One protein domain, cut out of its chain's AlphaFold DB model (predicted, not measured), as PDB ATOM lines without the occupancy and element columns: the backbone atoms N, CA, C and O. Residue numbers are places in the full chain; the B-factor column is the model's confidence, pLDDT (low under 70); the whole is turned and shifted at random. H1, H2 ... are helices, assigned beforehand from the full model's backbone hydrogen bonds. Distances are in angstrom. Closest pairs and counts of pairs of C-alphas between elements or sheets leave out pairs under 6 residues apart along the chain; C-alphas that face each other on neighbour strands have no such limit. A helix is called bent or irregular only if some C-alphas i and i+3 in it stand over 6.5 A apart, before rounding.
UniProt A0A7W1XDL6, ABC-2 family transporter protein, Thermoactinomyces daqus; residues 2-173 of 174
ATOM      1  N   GLY A   2      24.129   2.758  13.752       80.62
ATOM      2  CA  GLY A   2      25.114   1.818  14.328       80.62
ATOM      3  C   GLY A   2      24.833   1.423  15.786       80.62
ATOM      4  O   GLY A   2      24.757   0.245  16.106       80.62
ATOM      5  N   ASN A   3      24.540   2.400  16.648       81.38
ATOM      6  CA  ASN A   3      24.194   2.150  18.051       81.38
ATOM      7  C   ASN A   3      22.902   1.307  18.224       81.38
ATOM      8  O   ASN A   3      22.866   0.423  19.070       81.38
ATOM      9  N   LEU A   4      21.882   1.461  17.360       83.56
ATOM     10  CA  LEU A   4      20.668   0.615  17.395       83.56
ATOM     11  C   LEU A   4      20.976  -0.859  17.097       83.56
ATOM     12  O   LEU A   4      20.322  -1.744  17.638       83.56
ATOM     13  N   ILE A   5      21.959  -1.112  16.228       84.12
ATOM     14  CA  ILE A   5      22.422  -2.465  15.898       84.12
ATOM     15  C   ILE A   5      23.141  -3.068  17.109       84.12
ATOM     16  O   ILE A   5      22.870  -4.203  17.485       84.12
ATOM     17  N   ILE A   6      24.029  -2.296  17.741       81.38
ATOM     18  CA  ILE A   6      24.846  -2.747  18.878       81.38
ATOM     19  C   ILE A   6      23.984  -3.003  20.124       81.38
ATOM     20  O   ILE A   6      24.214  -3.967  20.845       81.38
ATOM     21  N   THR A   7      22.983  -2.156  20.373       81.31
ATOM     22  CA  THR A   7      22.095  -2.244  21.549       81.31
ATOM     23  C   THR A   7      20.908  -3.188  21.364       81.31
ATOM     24  O   THR A   7      20.106  -3.336  22.282       81.31
ATOM     25  N   GLY A   8      20.754  -3.806  20.190       81.56
ATOM     26  CA  GLY A   8      19.634  -4.703  19.892       81.56
ATOM     27  C   GLY A   8      18.289  -4.003  19.639       81.56
ATOM     28  O   GLY A   8      17.276  -4.647  19.385       81.56
ATOM     29  N   GLN A   9      18.248  -2.668  19.663       84.50
ATOM     30  CA  GLN A   9      17.017  -1.889  19.466       84.50
ATOM     31  C   GLN A   9      16.504  -1.906  18.016       84.50
ATOM     32  O   GLN A   9      15.414  -1.406  17.731       84.50
ATOM     33  N   LEU A  10      17.269  -2.482  17.082       85.88
ATOM     34  CA  LEU A  10      16.827  -2.670  15.702       85.88
ATOM     35  C   LEU A  10      15.585  -3.581  15.607       85.88
ATOM     36  O   LEU A  10      14.787  -3.416  14.683       85.88
ATOM     37  N   ASP A  11      15.369  -4.465  16.586       84.69
ATOM     38  CA  ASP A  11      14.231  -5.394  16.645       84.69
ATOM     39  C   ASP A  11      12.882  -4.666  16.602       84.69
ATOM     40  O   ASP A  11      11.963  -5.085  15.895       84.69
ATOM     41  N   THR A  12      12.773  -3.508  17.260       85.44
ATOM     42  CA  THR A  12      11.549  -2.689  17.272       85.44
ATOM     43  C   THR A  12      11.149  -2.206  15.874       85.44
ATOM     44  O   THR A  12       9.965  -2.002  15.591       85.44
ATOM     45  N   TYR A  13      12.126  -2.040  14.980       86.50
ATOM     46  CA  TYR A  13      11.893  -1.634  13.596       86.50
ATOM     47  C   TYR A  13      11.532  -2.823  12.696       86.50
ATOM     48  O   TYR A  13      10.850  -2.614  11.693       86.50
ATOM     49  N   LEU A  14      11.942  -4.047  13.049       86.69
ATOM     50  CA  LEU A  14      11.694  -5.263  12.262       86.69
ATOM     51  C   LEU A  14      10.259  -5.786  12.377       86.69
ATOM     52  O   LEU A  14       9.772  -6.427  11.450       86.69
ATOM     53  N   VAL A  15       9.574  -5.495  13.484       87.00
ATOM     54  CA  VAL A  15       8.181  -5.922  13.716       87.00
ATOM     55  C   VAL A  15       7.184  -5.129  12.856       87.00
ATOM     56  O   VAL A  15       6.044  -5.543  12.661       87.00
ATOM     57  N   GLN A  16       7.595  -3.982  12.313       85.44
ATOM     58  CA  GLN A  16       6.720  -3.134  11.509       85.44
ATOM     59  C   GLN A  16       6.781  -3.535  10.026       85.44
ATOM     60  O   GLN A  16       7.877  -3.727   9.500       85.44
ATOM     61  N   PRO A  17       5.645  -3.577   9.299       84.94
ATOM     62  CA  PRO A  17       5.598  -3.937   7.879       84.94
ATOM     63  C   PRO A  17       6.047  -2.764   6.986       84.94
ATOM     64  O   PRO A  17       5.334  -2.332   6.081       84.94
ATOM     65  N   LYS A  18       7.216  -2.188   7.276       87.56
ATOM     66  CA  LYS A  18       7.800  -1.044   6.567       87.56
ATOM     67  C   LYS A  18       9.239  -1.365   6.156       87.56
ATOM     68  O   LYS A  18       9.918  -2.111   6.861       87.56
ATOM     69  N   PRO A  19       9.755  -0.777   5.062       88.56
ATOM     70  CA  PRO A  19      11.162  -0.918   4.707       88.56
ATOM     71  C   PRO A  19      12.064  -0.419   5.846       88.56
ATOM     72  O   PRO A  19      12.089   0.773   6.153       88.56
ATOM     73  N   VAL A  20      12.807  -1.340   6.468       91.00
ATOM     74  CA  VAL A  20      13.565  -1.093   7.708       91.00
ATOM     75  C   VAL A  20      14.566   0.048   7.545       91.00
ATOM     76  O   VAL A  20      14.591   0.957   8.368       91.00
ATOM     77  N   LEU A  21      15.353   0.038   6.462       90.44
ATOM     78  CA  LEU A  21      16.383   1.051   6.220       90.44
ATOM     79  C   LEU A  21      15.779   2.459   6.157       90.44
ATOM     80  O   LEU A  21      16.210   3.355   6.875       90.44
ATOM     81  N   LEU A  22      14.742   2.637   5.338       88.75
ATOM     82  CA  LEU A  22      14.061   3.921   5.179       88.75
ATOM     83  C   LEU A  22      13.425   4.367   6.499       88.75
ATOM     84  O   LEU A  22      13.567   5.523   6.892       88.75
ATOM     85  N   HIS A  23      12.772   3.450   7.212       90.00
ATOM     86  CA  HIS A  23      12.133   3.765   8.483       90.00
ATOM     87  C   HIS A  23      13.149   4.222   9.543       90.00
ATOM     88  O   HIS A  23      12.914   5.222  10.222       90.00
ATOM     89  N   VAL A  24      14.302   3.554   9.638       90.50
ATOM     90  CA  VAL A  24      15.393   3.948  10.543       90.50
ATOM     91  C   VAL A  24      15.976   5.307  10.153       90.50
ATOM     92  O   VAL A  24      16.204   6.137  11.033       90.50
ATOM     93  N   LEU A  25      16.197   5.556   8.858       89.75
ATOM     94  CA  LEU A  25      16.733   6.829   8.368       89.75
ATOM     95  C   LEU A  25      15.812   8.006   8.705       89.75
ATOM     96  O   LEU A  25      16.282   9.005   9.243       89.75
ATOM     97  N   ILE A  26      14.507   7.869   8.458       87.88
ATOM     98  CA  ILE A  26      13.525   8.916   8.776       87.88
ATOM     99  C   ILE A  26      13.402   9.101  10.291       87.88
ATOM    100  O   ILE A  26      13.455  10.224  10.783       87.88
ATOM    101  N   SER A  27      13.285   8.004  11.046       87.00
ATOM    102  CA  SER A  27      13.115   8.046  12.504       87.00
ATOM    103  C   SER A  27      14.302   8.678  13.236       87.00
ATOM    104  O   SER A  27      14.144   9.121  14.373       87.00
ATOM    105  N   ARG A  28      15.493   8.678  12.626       84.06
ATOM    106  CA  ARG A  28      16.734   9.191  13.225       84.06
ATOM    107  C   ARG A  28      17.285  10.413  12.496       84.06
ATOM    108  O   ARG A  28      18.440  10.771  12.726       84.06
ATOM    109  N   MET A  29      16.488  11.046  11.642       84.19
ATOM    110  CA  MET A  29      16.852  12.321  11.039       84.19
ATOM    111  C   MET A  29      16.999  13.379  12.141       84.19
ATOM    112  O   MET A  29      16.135  13.504  13.010       84.19
ATOM    113  N   SER A  30      18.115  14.109  12.143       83.56
ATOM    114  CA  SER A  30      18.364  15.146  13.142       83.56
ATOM    115  C   SER A  30      17.600  16.429  12.805       83.56
ATOM    116  O   SER A  30      17.355  16.741  11.639       83.56
ATOM    117  N   VAL A  31      17.266  17.210  13.835       85.25
ATOM    118  CA  VAL A  31      16.660  18.542  13.661       85.25
ATOM    119  C   VAL A  31      17.613  19.479  12.914       85.25
ATOM    120  O   VAL A  31      17.167  20.270  12.091       85.25
ATOM    121  N   SER A  32      18.927  19.335  13.129       84.12
ATOM    122  CA  SER A  32      19.944  20.096  12.393       84.12
ATOM    123  C   SER A  32      19.880  19.827  10.891       84.12
ATOM    124  O   SER A  32      19.837  20.775  10.122       84.12
ATOM    125  N   ALA A  33      19.779  18.561  10.465       83.44
ATOM    126  CA  ALA A  33      19.712  18.219   9.042       83.44
ATOM    127  C   ALA A  33      18.452  18.789   8.363       83.44
ATOM    128  O   ALA A  33      18.501  19.221   7.213       83.44
ATOM    129  N   LEU A  34      17.324  18.824   9.084       87.38
ATOM    130  CA  LEU A  34      16.122  19.531   8.630       87.38
ATOM    131  C   LEU A  34      16.359  21.042   8.520       87.38
ATOM    132  O   LEU A  34      15.935  21.654   7.541       87.38
ATOM    133  N   GLY A  35      17.043  21.628   9.504       89.25
ATOM    134  CA  GLY A  35      17.449  23.030   9.497       89.25
ATOM    135  C   GLY A  35      18.309  23.376   8.284       89.25
ATOM    136  O   GLY A  35      17.981  24.321   7.575       89.25
ATOM    137  N   ASP A  36      19.330  22.571   7.986       86.88
ATOM    138  CA  ASP A  36      20.225  22.765   6.838       86.88
ATOM    139  C   ASP A  36      19.467  22.677   5.507       86.88
ATOM    140  O   ASP A  36      19.668  23.496   4.606       86.88
ATOM    141  N   PHE A  37      18.536  21.724   5.392       89.44
ATOM    142  CA  PHE A  37      17.679  21.591   4.216       89.44
ATOM    143  C   PHE A  37      16.792  22.828   4.015       89.44
ATOM    144  O   PHE A  37      16.791  23.417   2.932       89.44
ATOM    145  N   ILE A  38      16.079  23.266   5.058       92.69
ATOM    146  CA  ILE A  38      15.223  24.461   5.004       92.69
ATOM    147  C   ILE A  38      16.064  25.709   4.719       92.69
ATOM    148  O   ILE A  38      15.693  26.526   3.875       92.69
ATOM    149  N   PHE A  39      17.216  25.844   5.373       90.56
ATOM    150  CA  PHE A  39      18.140  26.952   5.165       90.56
ATOM    151  C   PHE A  39      18.621  27.012   3.713       90.56
ATOM    152  O   PHE A  39      18.585  28.080   3.102       90.56
ATOM    153  N   SER A  40      18.980  25.871   3.115       89.50
ATOM    154  CA  SER A  40      19.375  25.811   1.702       89.50
ATOM    155  C   SER A  40      18.259  26.284   0.760       89.50
ATOM    156  O   SER A  40      18.527  27.005  -0.203       89.50
ATOM    157  N   LEU A  41      17.000  25.945   1.066       92.38
ATOM    158  CA  LEU A  41      15.838  26.377   0.295       92.38
ATOM    159  C   LEU A  41      15.620  27.891   0.413       92.38
ATOM    160  O   LEU A  41      15.365  28.549  -0.593       92.38
ATOM    161  N   ILE A  42      15.763  28.447   1.619       94.00
ATOM    162  CA  ILE A  42      15.675  29.893   1.860       94.00
ATOM    163  C   ILE A  42      16.774  30.622   1.080       94.00
ATOM    164  O   ILE A  42      16.484  31.570   0.356       94.00
ATOM    165  N   VAL A  43      18.026  30.163   1.162       91.12
ATOM    166  CA  VAL A  43      19.144  30.768   0.418       91.12
ATOM    167  C   VAL A  43      18.877  30.742  -1.088       91.12
ATOM    168  O   VAL A  43      19.071  31.755  -1.761       91.12
ATOM    169  N   PHE A  44      18.375  29.628  -1.625       89.88
ATOM    170  CA  PHE A  44      18.000  29.549  -3.036       89.88
ATOM    171  C   PHE A  44      16.830  30.473  -3.395       89.88
ATOM    172  O   PHE A  44      16.818  31.039  -4.483       89.88
ATOM    173  N   LEU A  45      15.865  30.667  -2.495       92.19
ATOM    174  CA  LEU A  45      14.743  31.576  -2.726       92.19
ATOM    175  C   LEU A  45      15.189  33.043  -2.847       92.19
ATOM    176  O   LEU A  45      14.596  33.782  -3.620       92.19
ATOM    177  N   PHE A  46      16.217  33.460  -2.105       93.25
ATOM    178  CA  PHE A  46      16.702  34.846  -2.136       93.25
ATOM    179  C   PHE A  46      17.798  35.098  -3.179       93.25
ATOM    180  O   PHE A  46      17.843  36.176  -3.766       93.25
ATOM    181  N   PHE A  47      18.693  34.131  -3.395       88.44
ATOM    182  CA  PHE A  47      19.907  34.315  -4.203       88.44
ATOM    183  C   PHE A  47      19.991  33.382  -5.417       88.44
ATOM    184  O   PHE A  47      20.916  33.489  -6.223       88.44
ATOM    185  N   GLY A  48      19.069  32.429  -5.535       85.56
ATOM    186  CA  GLY A  48      19.077  31.424  -6.587       85.56
ATOM    187  C   GLY A  48      18.562  31.939  -7.924       85.56
ATOM    188  O   GLY A  48      17.830  32.919  -8.032       85.56
ATOM    189  N   GLN A  49      18.921  31.225  -8.988       86.94
ATOM    190  CA  GLN A  49      18.401  31.506 -10.318       86.94
ATOM    191  C   GLN A  49      17.012  30.869 -10.486       86.94
ATOM    192  O   GLN A  49      16.905  29.669 -10.739       86.94
ATOM    193  N   HIS A  50      15.945  31.671 -10.439       90.19
ATOM    194  CA  HIS A  50      14.547  31.202 -10.537       90.19
ATOM    195  C   HIS A  50      14.082  30.782 -11.943       90.19
ATOM    196  O   HIS A  50      12.892  30.617 -12.199       90.19
ATOM    197  N   THR A  51      15.009  30.594 -12.878       92.31
ATOM    198  CA  THR A  51      14.691  29.965 -14.166       92.31
ATOM    199  C   THR A  51      14.399  28.477 -13.972       92.31
ATOM    200  O   THR A  51      14.965  27.850 -13.077       92.31
ATOM    201  N   TRP A  52      13.592  27.879 -14.855       90.38
ATOM    202  CA  TRP A  52      13.301  26.438 -14.820       90.38
ATOM    203  C   TRP A  52      14.575  25.577 -14.751       90.38
ATOM    204  O   TRP A  52      14.688  24.681 -13.921       90.38
ATOM    205  N   ILE A  53      15.583  25.915 -15.562       89.31
ATOM    206  CA  ILE A  53      16.886  25.234 -15.558       89.31
ATOM    207  C   ILE A  53      17.623  25.418 -14.225       89.31
ATOM    208  O   ILE A  53      18.199  24.461 -13.713       89.31
ATOM    209  N   GLY A  54      17.607  26.625 -13.653       88.25
ATOM    210  CA  GLY A  54      18.241  26.913 -12.362       88.25
ATOM    211  C   GLY A  54      17.627  26.112 -11.212       88.25
ATOM    212  O   GLY A  54      18.358  25.540 -10.405       88.25
ATOM    213  N   ILE A  55      16.297  25.979 -11.197       90.75
ATOM    214  CA  ILE A  55      15.565  25.168 -10.213       90.75
ATOM    215  C   ILE A  55      15.929  23.687 -10.347       90.75
ATOM    216  O   ILE A  55      16.242  23.043  -9.347       90.75
ATOM    217  N   VAL A  56      15.946  23.145 -11.570       90.31
ATOM    218  CA  VAL A  56      16.319  21.740 -11.812       90.31
ATOM    219  C   VAL A  56      17.765  21.470 -11.386       90.31
ATOM    220  O   VAL A  56      18.031  20.458 -10.736       90.31
ATOM    221  N   LYS A  57      18.697  22.382 -11.693       88.69
ATOM    222  CA  LYS A  57      20.099  22.284 -11.255       88.69
ATOM    223  C   LYS A  57      20.220  22.289  -9.734       88.69
ATOM    224  O   LYS A  57      20.925  21.445  -9.188       88.69
ATOM    225  N   PHE A  58      19.524  23.208  -9.064       89.50
ATOM    226  CA  PHE A  58      19.522  23.296  -7.606       89.50
ATOM    227  C   PHE A  58      18.956  22.028  -6.965       89.50
ATOM    228  O   PHE A  58      19.621  21.418  -6.131       89.50
ATOM    229  N   ALA A  59      17.774  21.587  -7.403       90.38
ATOM    230  CA  ALA A  59      17.132  20.384  -6.888       90.38
ATOM    231  C   ALA A  59      18.001  19.136  -7.107       90.38
ATOM    232  O   ALA A  59      18.168  18.332  -6.191       90.38
ATOM    233  N   GLY A  60      18.603  18.997  -8.293       90.06
ATOM    234  CA  GLY A  60      19.514  17.897  -8.604       90.06
ATOM    235  C   GLY A  60      20.771  17.912  -7.736       90.06
ATOM    236  O   GLY A  60      21.149  16.877  -7.192       90.06
ATOM    237  N   ALA A  61      21.395  19.077  -7.558       87.81
ATOM    238  CA  ALA A  61      22.586  19.197  -6.726       87.81
ATOM    239  C   ALA A  61      22.293  18.915  -5.246       87.81
ATOM    240  O   ALA A  61      23.033  18.170  -4.608       87.81
ATOM    241  N   LEU A  62      21.185  19.455  -4.726       89.44
ATOM    242  CA  LEU A  62      20.736  19.228  -3.355       89.44
ATOM    243  C   LEU A  62      20.470  17.739  -3.099       89.44
ATOM    244  O   LEU A  62      20.966  17.175  -2.124       89.44
ATOM    245  N   LEU A  63      19.740  17.086  -4.009       90.38
ATOM    246  CA  LEU A  63      19.405  15.668  -3.908       90.38
ATOM    247  C   LEU A  63      20.651  14.780  -3.975       90.38
ATOM    248  O   LEU A  63      20.792  13.867  -3.164       90.38
ATOM    249  N   LEU A  64      21.572  15.044  -4.903       89.69
ATOM    250  CA  LEU A  64      22.798  14.257  -5.038       89.69
ATOM    251  C   LEU A  64      23.713  14.413  -3.817       89.69
ATOM    252  O   LEU A  64      24.147  13.404  -3.263       89.69
ATOM    253  N   SER A  65      23.952  15.641  -3.345       87.44
ATOM    254  CA  SER A  65      24.747  15.868  -2.131       87.44
ATOM    255  C   SER A  65      24.121  15.187  -0.909       87.44
ATOM    256  O   SER A  65      24.832  14.534  -0.141       87.44
ATOM    257  N   MET A  66      22.793  15.264  -0.763       88.19
ATOM    258  CA  MET A  66      22.063  14.581   0.308       88.19
ATOM    259  C   MET A  66      22.226  13.057   0.223       88.19
ATOM    260  O   MET A  66      22.560  12.422   1.225       88.19
ATOM    261  N   LEU A  67      22.021  12.457  -0.955       90.81
ATOM    262  CA  LEU A  67      22.136  11.008  -1.137       90.81
ATOM    263  C   LEU A  67      23.552  10.505  -0.857       90.81
ATOM    264  O   LEU A  67      23.703   9.507  -0.154       90.81
ATOM    265  N   ILE A  68      24.577  11.199  -1.358       88.38
ATOM    266  CA  ILE A  68      25.979  10.846  -1.105       88.38
ATOM    267  C   ILE A  68      26.252  10.848   0.402       88.38
ATOM    268  O   ILE A  68      26.753   9.854   0.930       88.38
ATOM    269  N   PHE A  69      25.873  11.916   1.110       85.62
ATOM    270  CA  PHE A  69      26.098  12.030   2.552       85.62
ATOM    271  C   PHE A  69      25.370  10.937   3.353       85.62
ATOM    272  O   PHE A  69      25.967  10.269   4.208       85.62
ATOM    273  N   VAL A  70      24.084  10.723   3.059       89.06
ATOM    274  CA  VAL A  70      23.250   9.739   3.763       89.06
ATOM    275  C   VAL A  70      23.758   8.324   3.512       89.06
ATOM    276  O   VAL A  70      23.980   7.582   4.469       89.06
ATOM    277  N   PHE A  71      23.984   7.931   2.259       90.44
ATOM    278  CA  PHE A  71      24.357   6.550   1.948       90.44
ATOM    279  C   PHE A  71      25.808   6.218   2.283       90.44
ATOM    280  O   PHE A  71      26.091   5.080   2.662       90.44
ATOM    281  N   PHE A  72      26.710   7.198   2.266       87.75
ATOM    282  CA  PHE A  72      28.032   7.024   2.862       87.75
ATOM    283  C   PHE A  72      27.932   6.749   4.371       87.75
ATOM    284  O   PHE A  72      28.506   5.779   4.873       87.75
ATOM    285  N   SER A  73      27.104   7.521   5.085       85.69
ATOM    286  CA  SER A  73      26.828   7.292   6.511       85.69
ATOM    287  C   SER A  73      26.180   5.925   6.775       85.69
ATOM    288  O   SER A  73      26.485   5.293   7.788       85.69
ATOM    289  N   VAL A  74      25.302   5.451   5.881       90.06
ATOM    290  CA  VAL A  74      24.699   4.106   5.949       90.06
ATOM    291  C   VAL A  74      25.760   3.026   5.796       90.06
ATOM    292  O   VAL A  74      25.721   2.056   6.554       90.06
ATOM    293  N   CYS A  75      26.706   3.187   4.867       89.06
ATOM    294  CA  CYS A  75      27.797   2.234   4.674       89.06
ATOM    295  C   CYS A  75      28.598   2.069   5.970       89.06
ATOM    296  O   CYS A  75      28.666   0.962   6.501       89.06
ATOM    297  N   ILE A  76      29.105   3.174   6.530       85.25
ATOM    298  CA  ILE A  76      29.896   3.166   7.773       85.25
ATOM    299  C   ILE A  76      29.100   2.547   8.924       85.25
ATOM    300  O   ILE A  76      29.580   1.656   9.617       85.25
ATOM    301  N   GLN A  77      27.854   2.976   9.123       86.00
ATOM    302  CA  GLN A  77      27.054   2.494  10.248       86.00
ATOM    303  C   GLN A  77      26.615   1.033  10.093       86.00
ATOM    304  O   GLN A  77      26.374   0.370  11.099       86.00
ATOM    305  N   SER A  78      26.536   0.513   8.866       88.81
ATOM    306  CA  SER A  78      26.231  -0.899   8.608       88.81
ATOM    307  C   SER A  78      27.420  -1.821   8.905       88.81
ATOM    308  O   SER A  78      27.212  -3.016   9.105       88.81
ATOM    309  N   LEU A  79      28.653  -1.303   9.028       86.06
ATOM    310  CA  LEU A  79      29.786  -2.102   9.526       86.06
ATOM    311  C   LEU A  79      29.558  -2.590  10.965       86.06
ATOM    312  O   LEU A  79      30.148  -3.599  11.357       86.06
ATOM    313  N   ALA A  80      28.658  -1.949  11.722       86.38
ATOM    314  CA  ALA A  80      28.288  -2.376  13.070       86.38
ATOM    315  C   ALA A  80      27.765  -3.820  13.112       86.38
ATOM    316  O   ALA A  80      27.986  -4.523  14.092       86.38
ATOM    317  N   PHE A  81      27.153  -4.301  12.021       85.19
ATOM    318  CA  PHE A  81      26.713  -5.694  11.895       85.19
ATOM    319  C   PHE A  81      27.862  -6.718  11.914       85.19
ATOM    320  O   PHE A  81      27.619  -7.901  12.152       85.19
ATOM    321  N   TYR A  82      29.096  -6.294  11.627       83.62
ATOM    322  CA  TYR A  82      30.251  -7.181  11.455       83.62
ATOM    323  C   TYR A  82      31.298  -6.988  12.548       83.62
ATOM    324  O   TYR A  82      31.818  -7.975  13.064       83.62
ATOM    325  N   VAL A  83      31.615  -5.733  12.872       79.81
ATOM    326  CA  VAL A  83      32.726  -5.365  13.766       79.81
ATOM    327  C   VAL A  83      32.228  -4.985  15.169       79.81
ATOM    328  O   VAL A  83      33.012  -4.935  16.111       79.81
ATOM    329  N   GLY A  84      30.919  -4.772  15.349       76.19
ATOM    330  CA  GLY A  84      30.346  -4.328  16.619       76.19
ATOM    331  C   GLY A  84      30.445  -2.814  16.774       76.19
ATOM    332  O   GLY A  84      29.799  -2.084  16.023       76.19
ATOM    333  N   ASN A  85      31.213  -2.328  17.756       70.81
ATOM    334  CA  ASN A  85      31.270  -0.895  18.030       70.81
ATOM    335  C   ASN A  85      31.923  -0.118  16.874       70.81
ATOM    336  O   ASN A  85      33.112  -0.263  16.604       70.81
ATOM    337  N   VAL A  86      31.125   0.715  16.206       69.00
ATOM    338  CA  VAL A  86      31.566   1.633  15.144       69.00
ATOM    339  C   VAL A  86      31.649   3.085  15.616       69.00
ATOM    340  O   VAL A  86      31.922   3.973  14.808       69.00
ATOM    341  N   GLU A  87      31.419   3.355  16.903       62.75
ATOM    342  CA  GLU A  87      31.657   4.669  17.500       62.75
ATOM    343  C   GLU A  87      33.157   4.993  17.377       62.75
ATOM    344  O   GLU A  87      33.997   4.419  18.064       62.75
ATOM    345  N   GLY A  88      33.501   5.868  16.422       57.19
ATOM    346  CA  GLY A  88      34.878   6.288  16.126       57.19
ATOM    347  C   GLY A  88      35.414   5.901  14.740       57.19
ATOM    348  O   GLY A  88      36.432   6.448  14.321       57.19
ATOM    349  N   LEU A  89      34.728   5.040  13.977       60.28
ATOM    350  CA  LEU A  89      35.166   4.541  12.657       60.28
ATOM    351  C   LEU A  89      34.921   5.542  11.497       60.28
ATOM    352  O   LEU A  89      34.525   5.144  10.411       60.28
ATOM    353  N   VAL A  90      35.221   6.834  11.716       58.56
ATOM    354  CA  VAL A  90      34.788   8.038  10.959       58.56
ATOM    355  C   VAL A  90      33.480   8.605  11.522       58.56
ATOM    356  O   VAL A  90      32.379   8.208  11.150       58.56
ATOM    357  N   GLY A  91      33.604   9.550  12.460       63.47
ATOM    358  CA  GLY A  91      32.462  10.299  12.988       63.47
ATOM    359  C   GLY A  91      31.847  11.205  11.920       63.47
ATOM    360  O   GLY A  91      32.566  11.740  11.075       63.47
ATOM    361  N   GLN A  92      30.527  11.412  11.978       65.50
ATOM    362  CA  GLN A  92      29.825  12.372  11.109       65.50
ATOM    363  C   GLN A  92      30.505  13.751  11.122       65.50
ATOM    364  O   GLN A  92      30.648  14.375  10.076       65.50
ATOM    365  N   GLU A  93      31.039  14.145  12.278       68.12
ATOM    366  CA  GLU A  93      31.832  15.360  12.488       68.12
ATOM    367  C   GLU A  93      33.043  15.480  11.554       68.12
ATOM    368  O   GLU A  93      33.330  16.564  11.049       68.12
ATOM    369  N   LEU A  94      33.748  14.378  11.267       69.12
ATOM    370  CA  LEU A  94      34.922  14.401  10.390       69.12
ATOM    371  C   LEU A  94      34.507  14.721   8.947       69.12
ATOM    372  O   LEU A  94      35.146  15.529   8.278       69.12
ATOM    373  N   ILE A  95      33.402  14.128   8.486       70.44
ATOM    374  CA  ILE A  95      32.843  14.367   7.149       70.44
ATOM    375  C   ILE A  95      32.385  15.820   7.027       70.44
ATOM    376  O   ILE A  95      32.740  16.487   6.058       70.44
ATOM    377  N   VAL A  96      31.637  16.318   8.017       69.56
ATOM    378  CA  VAL A  96      31.145  17.704   8.051       69.56
ATOM    379  C   VAL A  96      32.311  18.694   8.067       69.56
ATOM    380  O   VAL A  96      32.315  19.655   7.296       69.56
ATOM    381  N   THR A  97      33.343  18.420   8.866       71.38
ATOM    382  CA  THR A  97      34.559  19.242   8.919       71.38
ATOM    383  C   THR A  97      35.199  19.336   7.537       71.38
ATOM    384  O   THR A  97      35.359  20.434   7.008       71.38
ATOM    385  N   PHE A  98      35.499  18.202   6.900       70.25
ATOM    386  CA  PHE A  98      36.128  18.197   5.578       70.25
ATOM    387  C   PHE A  98      35.234  18.756   4.467       70.25
ATOM    388  O   PHE A  98      35.758  19.335   3.518       70.25
ATOM    389  N   ALA A  99      33.912  18.626   4.583       70.56
ATOM    390  CA  ALA A  99      32.967  19.197   3.629       70.56
ATOM    391  C   ALA A  99      32.843  20.728   3.760       70.56
ATOM    392  O   ALA A  99      32.484  21.408   2.801       70.56
ATOM    393  N   THR A 100      33.163  21.304   4.918       72.12
ATOM    394  CA  THR A 100      33.084  22.761   5.114       72.12
ATOM    395  C   THR A 100      34.337  23.482   4.598       72.12
ATOM    396  O   THR A 100      34.300  24.679   4.314       72.12
ATOM    397  N   TYR A 101      35.452  22.764   4.418       65.75
ATOM    398  CA  TYR A 101      36.682  23.342   3.882       65.75
ATOM    399  C   TYR A 101      36.656  23.473   2.346       65.75
ATOM    400  O   TYR A 101      36.262  22.533   1.649       65.75
ATOM    401  N   PRO A 102      37.123  24.608   1.785       60.78
ATOM    402  CA  PRO A 102      37.126  24.820   0.343       60.78
ATOM    403  C   PRO A 102      37.980  23.772  -0.373       60.78
ATOM    404  O   PRO A 102      39.125  23.528  -0.016       60.78
ATOM    405  N   THR A 103      37.454  23.165  -1.434       64.25
ATOM    406  CA  THR A 103      38.164  22.072  -2.126       64.25
ATOM    407  C   THR A 103      39.519  22.482  -2.729       64.25
ATOM    408  O   THR A 103      40.378  21.624  -2.934       64.25
ATOM    409  N   ASP A 104      39.743  23.782  -2.950       63.94
ATOM    410  CA  ASP A 104      40.977  24.349  -3.510       63.94
ATOM    411  C   ASP A 104      42.191  24.280  -2.572       63.94
ATOM    412  O   ASP A 104      43.331  24.340  -3.044       63.94
ATOM    413  N   ILE A 105      41.985  24.101  -1.258       65.19
ATOM    414  CA  ILE A 105      43.107  23.898  -0.323       65.19
ATOM    415  C   ILE A 105      43.705  22.486  -0.415       65.19
ATOM    416  O   ILE A 105      44.823  22.259   0.050       65.19
ATOM    417  N   PHE A 106      43.015  21.538  -1.057       64.50
ATOM    418  CA  PHE A 106      43.475  20.156  -1.183       64.50
ATOM    419  C   PHE A 106      44.151  19.913  -2.541       64.50
ATOM    420  O   PHE A 106      43.579  20.164  -3.604       64.50
ATOM    421  N   ARG A 107      45.388  19.393  -2.528       70.19
ATOM    422  CA  ARG A 107      46.217  19.155  -3.726       70.19
ATOM    423  C   ARG A 107      46.695  17.703  -3.812       70.19
ATOM    424  O   ARG A 107      47.086  17.105  -2.813       70.19
ATOM    425  N   GLY A 108      46.716  17.149  -5.027       75.06
ATOM    426  CA  GLY A 108      47.272  15.819  -5.308       75.06
ATOM    427  C   GLY A 108      46.547  14.689  -4.566       75.06
ATOM    428  O   GLY A 108      45.337  14.521  -4.710       75.06
ATOM    429  N   LEU A 109      47.293  13.925  -3.763       67.81
ATOM    430  CA  LEU A 109      46.811  12.757  -3.010       67.81
ATOM    431  C   LEU A 109      45.665  13.079  -2.039       67.81
ATOM    432  O   LEU A 109      44.729  12.291  -1.929       67.81
ATOM    433  N   THR A 110      45.689  14.239  -1.375       65.19
ATOM    434  CA  THR A 110      44.621  14.624  -0.432       65.19
ATOM    435  C   THR A 110      43.301  14.889  -1.148       65.19
ATOM    436  O   THR A 110      42.244  14.518  -0.644       65.19
ATOM    437  N   LYS A 111      43.358  15.442  -2.367       67.94
ATOM    438  CA  LYS A 111      42.181  15.625  -3.221       67.94
ATOM    439  C   LYS A 111      41.616  14.275  -3.661       67.94
ATOM    440  O   LYS A 111      40.416  14.068  -3.554       67.94
ATOM    441  N   VAL A 112      42.463  13.330  -4.074       67.25
ATOM    442  CA  VAL A 112      42.002  11.968  -4.403       67.25
ATOM    443  C   VAL A 112      41.306  11.340  -3.195       67.25
ATOM    444  O   VAL A 112      40.152  10.947  -3.315       67.25
ATOM    445  N   LEU A 113      41.933  11.358  -2.015       69.81
ATOM    446  CA  LEU A 113      41.345  10.815  -0.785       69.81
ATOM    447  C   LEU A 113      40.002  11.469  -0.415       69.81
ATOM    448  O   LEU A 113      39.082  10.774   0.007       69.81
ATOM    449  N   LEU A 114      39.845  12.780  -0.603       68.12
ATOM    450  CA  LEU A 114      38.586  13.482  -0.318       68.12
ATOM    451  C   LEU A 114      37.446  13.130  -1.269       68.12
ATOM    452  O   LEU A 114      36.285  13.132  -0.860       68.12
ATOM    453  N   PHE A 115      37.770  12.855  -2.530       64.38
ATOM    454  CA  PHE A 115      36.786  12.469  -3.534       64.38
ATOM    455  C   PHE A 115      36.527  10.953  -3.547       64.38
ATOM    456  O   PHE A 115      35.473  10.541  -4.019       64.38
ATOM    457  N   THR A 116      37.421  10.119  -3.000       65.62
ATOM    458  CA  THR A 116      37.247   8.654  -2.975       65.62
ATOM    459  C   THR A 116      36.875   8.093  -1.601       65.62
ATOM    460  O   THR A 116      35.974   7.265  -1.518       65.62
ATOM    461  N   VAL A 117      37.554   8.510  -0.528       65.75
ATOM    462  CA  VAL A 117      37.427   7.912   0.817       65.75
ATOM    463  C   VAL A 117      36.368   8.609   1.670       65.75
ATOM    464  O   VAL A 117      35.639   7.932   2.387       65.75
ATOM    465  N   LEU A 118      36.264   9.940   1.605       65.56
ATOM    466  CA  LEU A 118      35.375  10.740   2.471       65.56
ATOM    467  C   LEU A 118      34.125  11.314   1.780       65.56
ATOM    468  O   LEU A 118      33.332  11.984   2.438       65.56
ATOM    469  N   PRO A 119      33.906  11.013   0.492       68.31
ATOM    470  CA  PRO A 119      33.134  11.795  -0.498       68.31
ATOM    471  C   PRO A 119      32.924  13.313  -0.294       68.31
ATOM    472  O   PRO A 119      32.102  13.906  -0.995       68.31
ATOM    473  N   ALA A 120      33.639  13.973   0.618       69.19
ATOM    474  CA  ALA A 120      33.376  15.348   1.032       69.19
ATOM    475  C   ALA A 120      33.561  16.333  -0.125       69.19
ATOM    476  O   ALA A 120      32.787  17.273  -0.269       69.19
ATOM    477  N   GLY A 121      34.514  16.050  -1.022       67.31
ATOM    478  CA  GLY A 121      34.718  16.846  -2.229       67.31
ATOM    479  C   GLY A 121      33.480  16.896  -3.130       67.31
ATOM    480  O   GLY A 121      33.176  17.950  -3.684       67.31
ATOM    481  N   PHE A 122      32.727  15.797  -3.240       70.75
ATOM    482  CA  PHE A 122      31.471  15.794  -3.987       70.75
ATOM    483  C   PHE A 122      30.403  16.610  -3.264       70.75
ATOM    484  O   PHE A 122      29.791  17.462  -3.893       70.75
ATOM    485  N   ILE A 123      30.227  16.418  -1.955       72.44
ATOM    486  CA  ILE A 123      29.185  17.097  -1.165       72.44
ATOM    487  C   ILE A 123      29.305  18.626  -1.270       72.44
ATOM    488  O   ILE A 123      28.294  19.296  -1.489       72.44
ATOM    489  N   SER A 124      30.526  19.162  -1.179       71.81
ATOM    490  CA  SER A 124      30.788  20.607  -1.201       71.81
ATOM    491  C   SER A 124      30.840  21.197  -2.607       71.81
ATOM    492  O   SER A 124      30.403  22.326  -2.826       71.81
ATOM    493  N   TYR A 125      31.395  20.458  -3.573       72.00
ATOM    494  CA  TYR A 125      31.606  20.977  -4.924       72.00
ATOM    495  C   TYR A 125      30.382  20.801  -5.828       72.00
ATOM    496  O   TYR A 125      30.191  21.614  -6.728       72.00
ATOM    497  N   LEU A 126      29.525  19.796  -5.596       73.50
ATOM    498  CA  LEU A 126      28.327  19.566  -6.417       73.50
ATOM    499  C   LEU A 126      27.414  20.792  -6.514       73.50
ATOM    500  O   LEU A 126      27.112  21.185  -7.642       73.50
ATOM    501  N   PRO A 127      26.984  21.415  -5.396       68.06
ATOM    502  CA  PRO A 127      26.076  22.557  -5.440       68.06
ATOM    503  C   PRO A 127      26.678  23.722  -6.217       68.06
ATOM    504  O   PRO A 127      26.022  24.306  -7.073       68.06
ATOM    505  N   LEU A 128      27.959  24.012  -5.985       70.69
ATOM    506  CA  LEU A 128      28.657  25.124  -6.623       70.69
ATOM    507  C   LEU A 128      28.911  24.866  -8.114       70.69
ATOM    508  O   LEU A 128      28.669  25.744  -8.943       70.69
ATOM    509  N   GLY A 129      29.363  23.662  -8.463       69.19
ATOM    510  CA  GLY A 129      29.667  23.264  -9.834       69.19
ATOM    511  C   GLY A 129      28.420  23.236 -10.712       69.19
ATOM    512  O   GLY A 129      28.387  23.894 -11.746       69.19
ATOM    513  N   LEU A 130      27.354  22.550 -10.281       70.75
ATOM    514  CA  LEU A 130      26.115  22.437 -11.064       70.75
ATOM    515  C   LEU A 130      25.404  23.775 -11.274       70.75
ATOM    516  O   LEU A 130      24.840  23.998 -12.349       70.75
ATOM    517  N   LEU A 131      25.422  24.651 -10.265       71.38
ATOM    518  CA  LEU A 131      24.793  25.967 -10.362       71.38
ATOM    519  C   LEU A 131      25.573  26.909 -11.283       71.38
ATOM    520  O   LEU A 131      24.947  27.676 -12.014       71.38
ATOM    521  N   ARG A 132      26.909  26.828 -11.296       75.62
ATOM    522  CA  ARG A 132      27.762  27.702 -12.111       75.62
ATOM    523  C   ARG A 132      27.879  27.195 -13.548       75.62
ATOM    524  O   ARG A 132      27.351  27.822 -14.461       75.62
ATOM    525  N   GLU A 133      28.493  26.030 -13.746       76.69
ATOM    526  CA  GLU A 133      28.697  25.409 -15.059       76.69
ATOM    527  C   GLU A 133      28.668  23.883 -14.944       76.69
ATOM    528  O   GLU A 133      29.502  23.263 -14.282       76.69
ATOM    529  N   VAL A 134      27.712  23.252 -15.630       73.88
ATOM    530  CA  VAL A 134      27.572  21.794 -15.597       73.88
ATOM    531  C   VAL A 134      28.695  21.168 -16.411       73.88
ATOM    532  O   VAL A 134      28.644  21.134 -17.637       73.88
ATOM    533  N   GLN A 135      29.694  20.633 -15.719       80.81
ATOM    534  CA  GLN A 135      30.735  19.813 -16.326       80.81
ATOM    535  C   GLN A 135      30.217  18.371 -16.478       80.81
ATOM    536  O   GLN A 135      30.006  17.700 -15.461       80.81
ATOM    537  N   PRO A 136      30.028  17.853 -17.709       81.00
ATOM    538  CA  PRO A 136      29.387  16.553 -17.926       81.00
ATOM    539  C   PRO A 136      30.131  15.392 -17.261       81.00
ATOM    540  O   PRO A 136      29.506  14.503 -16.690       81.00
ATOM    541  N   LEU A 137      31.467  15.428 -17.287       82.50
ATOM    542  CA  LEU A 137      32.308  14.400 -16.673       82.50
ATOM    543  C   LEU A 137      32.139  14.364 -15.149       82.50
ATOM    544  O   LEU A 137      31.959  13.294 -14.573       82.50
ATOM    545  N   PHE A 138      32.162  15.532 -14.500       79.50
ATOM    546  CA  PHE A 138      31.985  15.633 -13.053       79.50
ATOM    547  C   PHE A 138      30.581  15.196 -12.630       79.50
ATOM    548  O   PHE A 138      30.424  14.447 -11.668       79.50
ATOM    549  N   PHE A 139      29.560  15.611 -13.384       83.44
ATOM    550  CA  PHE A 139      28.181  15.212 -13.130       83.44
ATOM    551  C   PHE A 139      27.970  13.699 -13.307       83.44
ATOM    552  O   PHE A 139      27.360  13.057 -12.453       83.44
ATOM    553  N   GLY A 140      28.530  13.109 -14.367       85.88
ATOM    554  CA  GLY A 140      28.510  11.662 -14.581       85.88
ATOM    555  C   GLY A 140      29.215  10.892 -13.461       85.88
ATOM    556  O   GLY A 140      28.684   9.896 -12.969       85.88
ATOM    557  N   ALA A 141      30.365  11.386 -12.992       84.69
ATOM    558  CA  ALA A 141      31.069  10.807 -11.850       84.69
ATOM    559  C   ALA A 141      30.243  10.901 -10.556       84.69
ATOM    560  O   ALA A 141      30.120   9.908  -9.841       84.69
ATOM    561  N   ALA A 142      29.627  12.055 -10.281       85.12
ATOM    562  CA  ALA A 142      28.744  12.249  -9.133       85.12
ATOM    563  C   ALA A 142      27.561  11.269  -9.139       85.12
ATOM    564  O   ALA A 142      27.270  10.645  -8.117       85.12
ATOM    565  N   LEU A 143      26.907  11.087 -10.291       89.75
ATOM    566  CA  LEU A 143      25.844  10.095 -10.462       89.75
ATOM    567  C   LEU A 143      26.347   8.670 -10.214       89.75
ATOM    568  O   LEU A 143      25.704   7.921  -9.480       89.75
ATOM    569  N   GLY A 144      27.504   8.311 -10.773       90.38
ATOM    570  CA  GLY A 144      28.119   6.996 -10.579       90.38
ATOM    571  C   GLY A 144      28.435   6.702  -9.112       90.38
ATOM    572  O   GLY A 144      28.058   5.648  -8.601       90.38
ATOM    573  N   VAL A 145      29.056   7.653  -8.407       88.62
ATOM    574  CA  VAL A 145      29.350   7.531  -6.968       88.62
ATOM    575  C   VAL A 145      28.062   7.427  -6.159       88.62
ATOM    576  O   VAL A 145      27.962   6.582  -5.273       88.62
ATOM    577  N   THR A 146      27.054   8.236  -6.485       91.25
ATOM    578  CA  THR A 146      25.759   8.201  -5.795       91.25
ATOM    579  C   THR A 146      25.088   6.843  -5.976       91.25
ATOM    580  O   THR A 146      24.682   6.231  -4.992       91.25
ATOM    581  N   ALA A 147      25.020   6.330  -7.207       93.56
ATOM    582  CA  ALA A 147      24.453   5.015  -7.500       93.56
ATOM    583  C   ALA A 147      25.210   3.896  -6.768       93.56
ATOM    584  O   ALA A 147      24.584   3.036  -6.149       93.56
ATOM    585  N   LEU A 148      26.545   3.944  -6.767       92.81
ATOM    586  CA  LEU A 148      27.383   2.988  -6.045       92.81
ATOM    587  C   LEU A 148      27.095   3.020  -4.542       92.81
ATOM    588  O   LEU A 148      26.884   1.964  -3.950       92.81
ATOM    589  N   LEU A 149      27.040   4.201  -3.924       91.38
ATOM    590  CA  LEU A 149      26.756   4.341  -2.494       91.38
ATOM    591  C   LEU A 149      25.336   3.895  -2.144       91.38
ATOM    592  O   LEU A 149      25.146   3.204  -1.144       91.38
ATOM    593  N   VAL A 150      24.343   4.246  -2.963       93.88
ATOM    594  CA  VAL A 150      22.946   3.847  -2.750       93.88
ATOM    595  C   VAL A 150      22.811   2.330  -2.832       93.88
ATOM    596  O   VAL A 150      22.318   1.700  -1.892       93.88
ATOM    597  N   CYS A 151      23.284   1.721  -3.918       95.00
ATOM    598  CA  CYS A 151      23.210   0.276  -4.110       95.00
ATOM    599  C   CYS A 151      24.070  -0.470  -3.083       95.00
ATOM    600  O   CYS A 151      23.585  -1.399  -2.438       95.00
ATOM    601  N   GLY A 152      25.318  -0.043  -2.894       92.69
ATOM    602  CA  GLY A 152      26.277  -0.653  -1.977       92.69
ATOM    603  C   GLY A 152      25.847  -0.540  -0.520       92.69
ATOM    604  O   GLY A 152      25.811  -1.547   0.180       92.69
ATOM    605  N   GLY A 153      25.438   0.648  -0.071       92.00
ATOM    606  CA  GLY A 153      24.955   0.876   1.291       92.00
ATOM    607  C   GLY A 153      23.675   0.105   1.594       92.00
ATOM    608  O   GLY A 153      23.569  -0.519   2.650       92.00
ATOM    609  N   THR A 154      22.736   0.064   0.644       94.00
ATOM    610  CA  THR A 154      21.511  -0.740   0.778       94.00
ATOM    611  C   THR A 154      21.836  -2.233   0.849       94.00
ATOM    612  O   THR A 154      21.377  -2.922   1.762       94.00
ATOM    613  N   ALA A 155      22.657  -2.744  -0.071       92.88
ATOM    614  CA  ALA A 155      23.052  -4.150  -0.092       92.88
ATOM    615  C   ALA A 155      23.799  -4.551   1.188       92.88
ATOM    616  O   ALA A 155      23.474  -5.574   1.791       92.88
ATOM    617  N   LEU A 156      24.747  -3.725   1.636       92.44
ATOM    618  CA  LEU A 156      25.520  -3.943   2.855       92.44
ATOM    619  C   LEU A 156      24.616  -3.988   4.093       92.44
ATOM    620  O   LEU A 156      24.769  -4.886   4.923       92.44
ATOM    621  N   PHE A 157      23.653  -3.066   4.188       92.81
ATOM    622  CA  PHE A 157      22.681  -3.032   5.277       92.81
ATOM    623  C   PHE A 157      21.828  -4.303   5.311       92.81
ATOM    624  O   PHE A 157      21.759  -4.967   6.343       92.81
ATOM    625  N   TYR A 158      21.211  -4.692   4.189       92.56
ATOM    626  CA  TYR A 158      20.356  -5.883   4.150       92.56
ATOM    627  C   TYR A 158      21.143  -7.190   4.305       92.56
ATOM    628  O   TYR A 158      20.626  -8.152   4.875       92.56
ATOM    629  N   HIS A 159      22.396  -7.241   3.845       92.12
ATOM    630  CA  HIS A 159      23.275  -8.379   4.106       92.12
ATOM    631  C   HIS A 159      23.625  -8.477   5.597       92.12
ATOM    632  O   HIS A 159      23.507  -9.552   6.188       92.12
ATOM    633  N   GLY A 160      23.973  -7.352   6.227       89.19
ATOM    634  CA  GLY A 160      24.208  -7.281   7.669       89.19
ATOM    635  C   GLY A 160      22.962  -7.636   8.487       89.19
ATOM    636  O   GLY A 160      23.055  -8.371   9.470       89.19
ATOM    637  N   LEU A 161      21.779  -7.227   8.023       90.19
ATOM    638  CA  LEU A 161      20.504  -7.525   8.672       90.19
ATOM    639  C   LEU A 161      20.203  -9.031   8.730       90.19
ATOM    640  O   LEU A 161      19.742  -9.527   9.758       90.19
ATOM    641  N   LYS A 162      20.505  -9.782   7.660       87.19
ATOM    642  CA  LYS A 162      20.358 -11.251   7.652       87.19
ATOM    643  C   LYS A 162      21.236 -11.913   8.715       87.19
ATOM    644  O   LYS A 162      20.792 -12.835   9.398       87.19
ATOM    645  N   ARG A 163      22.469 -11.424   8.884       82.88
ATOM    646  CA  ARG A 163      23.402 -11.906   9.913       82.88
ATOM    647  C   ARG A 163      22.902 -11.589  11.321       82.88
ATOM    648  O   ARG A 163      22.950 -12.456  12.189       82.88
ATOM    649  N   TYR A 164      22.396 -10.378  11.524       83.00
ATOM    650  CA  TYR A 164      21.826  -9.938  12.794       83.00
ATOM    651  C   TYR A 164      20.639 -10.818  13.229       83.00
ATOM    652  O   TYR A 164      20.637 -11.336  14.346       83.00
ATOM    653  N   GLY A 165      19.697 -11.100  12.319       70.88
ATOM    654  CA  GLY A 165      18.568 -11.999  12.598       70.88
ATOM    655  C   GLY A 165      18.994 -13.433  12.947       70.88
ATOM    656  O   GLY A 165      18.439 -14.040  13.860       70.88
ATOM    657  N   SER A 166      20.030 -13.960  12.284       61.72
ATOM    658  CA  SER A 166      20.575 -15.294  12.582       61.72
ATOM    659  C   SER A 166      21.278 -15.377  13.942       61.72
ATOM    660  O   SER A 166      21.254 -16.439  14.564       61.72
ATOM    661  N   GLY A 167      21.923 -14.298  14.396       60.28
ATOM    662  CA  GLY A 167      22.590 -14.244  15.700       60.28
ATOM    663  C   GLY A 167      21.598 -14.206  16.863       60.28
ATOM    664  O   GLY A 167      21.777 -14.925  17.846       60.28
ATOM    665  N   ASN A 168      20.511 -13.443  16.719       54.84
ATOM    666  CA  ASN A 168      19.480 -13.311  17.755       54.84
ATOM    667  C   ASN A 168      18.665 -14.611  17.937       54.84
ATOM    668  O   ASN A 168      18.346 -15.006  19.056       54.84
ATOM    669  N   MET A 169      18.428 -15.358  16.847       50.06
ATOM    670  CA  MET A 169      17.783 -16.682  16.881       50.06
ATOM    671  C   MET A 169      18.568 -17.733  17.688       50.06
ATOM    672  O   MET A 169      17.969 -18.663  18.229       50.06
ATOM    673  N   MET A 170      19.897 -17.606  17.792       50.47
ATOM    674  CA  MET A 170      20.713 -18.500  18.625       50.47
ATOM    675  C   MET A 170      20.656 -18.144  20.120       50.47
ATOM    676  O   MET A 170      20.870 -19.025  20.952       50.47
ATOM    677  N   GLY A 171      20.324 -16.896  20.473       47.84
ATOM    678  CA  GLY A 171      20.162 -16.447  21.861       47.84
ATOM    679  C   GLY A 171      18.852 -16.895  22.521       47.84
ATOM    680  O   GLY A 171      18.808 -17.046  23.735       47.84
ATOM    681  N   MET A 172      17.810 -17.179  21.732       44.47
ATOM    682  CA  MET A 172      16.481 -17.587  22.224       44.47
ATOM    683  C   MET A 172      16.354 -19.088  22.572       44.47
ATOM    684  O   MET A 172      15.262 -19.543  22.901       44.47
ATOM    685  N   ARG A 173      17.433 -19.885  22.484       43.50
ATOM    686  CA  ARG A 173      17.445 -21.335  22.809       43.50
ATOM    687  C   ARG A 173      18.028 -21.650  24.197       43.50
ATOM    688  O   ARG A 173      18.745 -22.644  24.335       43.50
TER     689      ARG A 173
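This is residues 2 to 173 of the 174 residues of the protein "ABC-2 family transporter protein" of Thermoactinomyces daqus (UniProt A0A7W1XDL6). The long helix H5 runs through the middle of an elongated body, with the still longer H10 and the shorter H9 packed beside it and H4 running loosely alongside. Short helices H1, H2, H3 and H6 gather toward the end where H5 finishes, while H7 packs on the beginning of H9 and H8 turns across at that corner. The printed part has 172 residues, with ten named helices, H1 to H10 in chain order, and no named strand; its class is all helix. It is only just compact, close to loose, with a radius of gyration of the C-alphas of 18.2 A, and spans 62 by 37 by 26 A.

Start with H10, residues 136 to 171, which touches H5, residues 52 to 78, closest at C-alphas Gly 153 and Cys 75, 4.6 A apart; they run the same way at a shallow tilt of 33 degrees, only just short of steep. H9, residues 120 to 132, touches H5 at Ile 123 and Ser 65, their closest C-alphas, 4.7 A apart, opposite ways at a shallow tilt of 6 degrees. H5, H9 and H10 form an up and down bundle, each running against the one before; H9 and H10, a helical hairpin, only just touch, with 3 pairs of C-alphas within 8 A, the closest those of Phe 122 and Ala 142, 6.8 A apart. Residues 120 to 124 of H9 touch H7, residues 92 to 100, with C-alphas Ala 120 and Ala 99 closest at 4.7 A. H8, residues 109 to 116, touches H9 only at the corner, about perpendicular at 79 degrees, closest at C-alphas Phe 115 and Gly 121, 5.0 A apart. H4, residues 31 to 47, is close to H5 but not clearly touching: the C-alphas of Phe 44 and Phe 58 are closest, 7.9 A apart. Residues 160 to 164 of H10 touch H6, residues 80 to 83, closest at C-alphas Gly 160 and Phe 81, 5.2 A apart. H1, residues 2 to 6, touches H6 at C-alphas Gly 2 and Ala 80, the closest, 5.4 A apart. H2, residues 11 to 14, touches H3, residues 20 to 27, at C-alphas Tyr 13 and Val 20, the closest, 6.1 A apart. Every backbone O i to N i+4 pair is within hydrogen-bond range in H1, H3, H4, H5, H7 and H8, against 7 of 9 in H9 and 30 of 32 in H10; H2 and H6 are too short for such a pair.

Find C-alpha 136 at (29.387, 16.553, -17.926); from there H10 runs 52.5 A to C-alpha 171 at (20.162, -16.447, 21.861). H5 begins at C-alpha 52, (13.301, 26.438, -14.820), and is 38.3 A long; H4 is 24.1 A and H9 18.9 A. H9 is only just irregular, with C-alphas 124 and 127 6.6 A apart.

Look at Thr 51 and Arg 173 for the two C-alphas farthest apart, 63.3 A. The printed part has no cut, and no link is long; H6 to H7 and H7 to H8, 8 residues each, are short but not tight. In the B-factor column the mean pLDDT of the printed part is 80.3, and 39 residues are under 70, among them residues 86 to 94, 109 to 121 and 166 to 173.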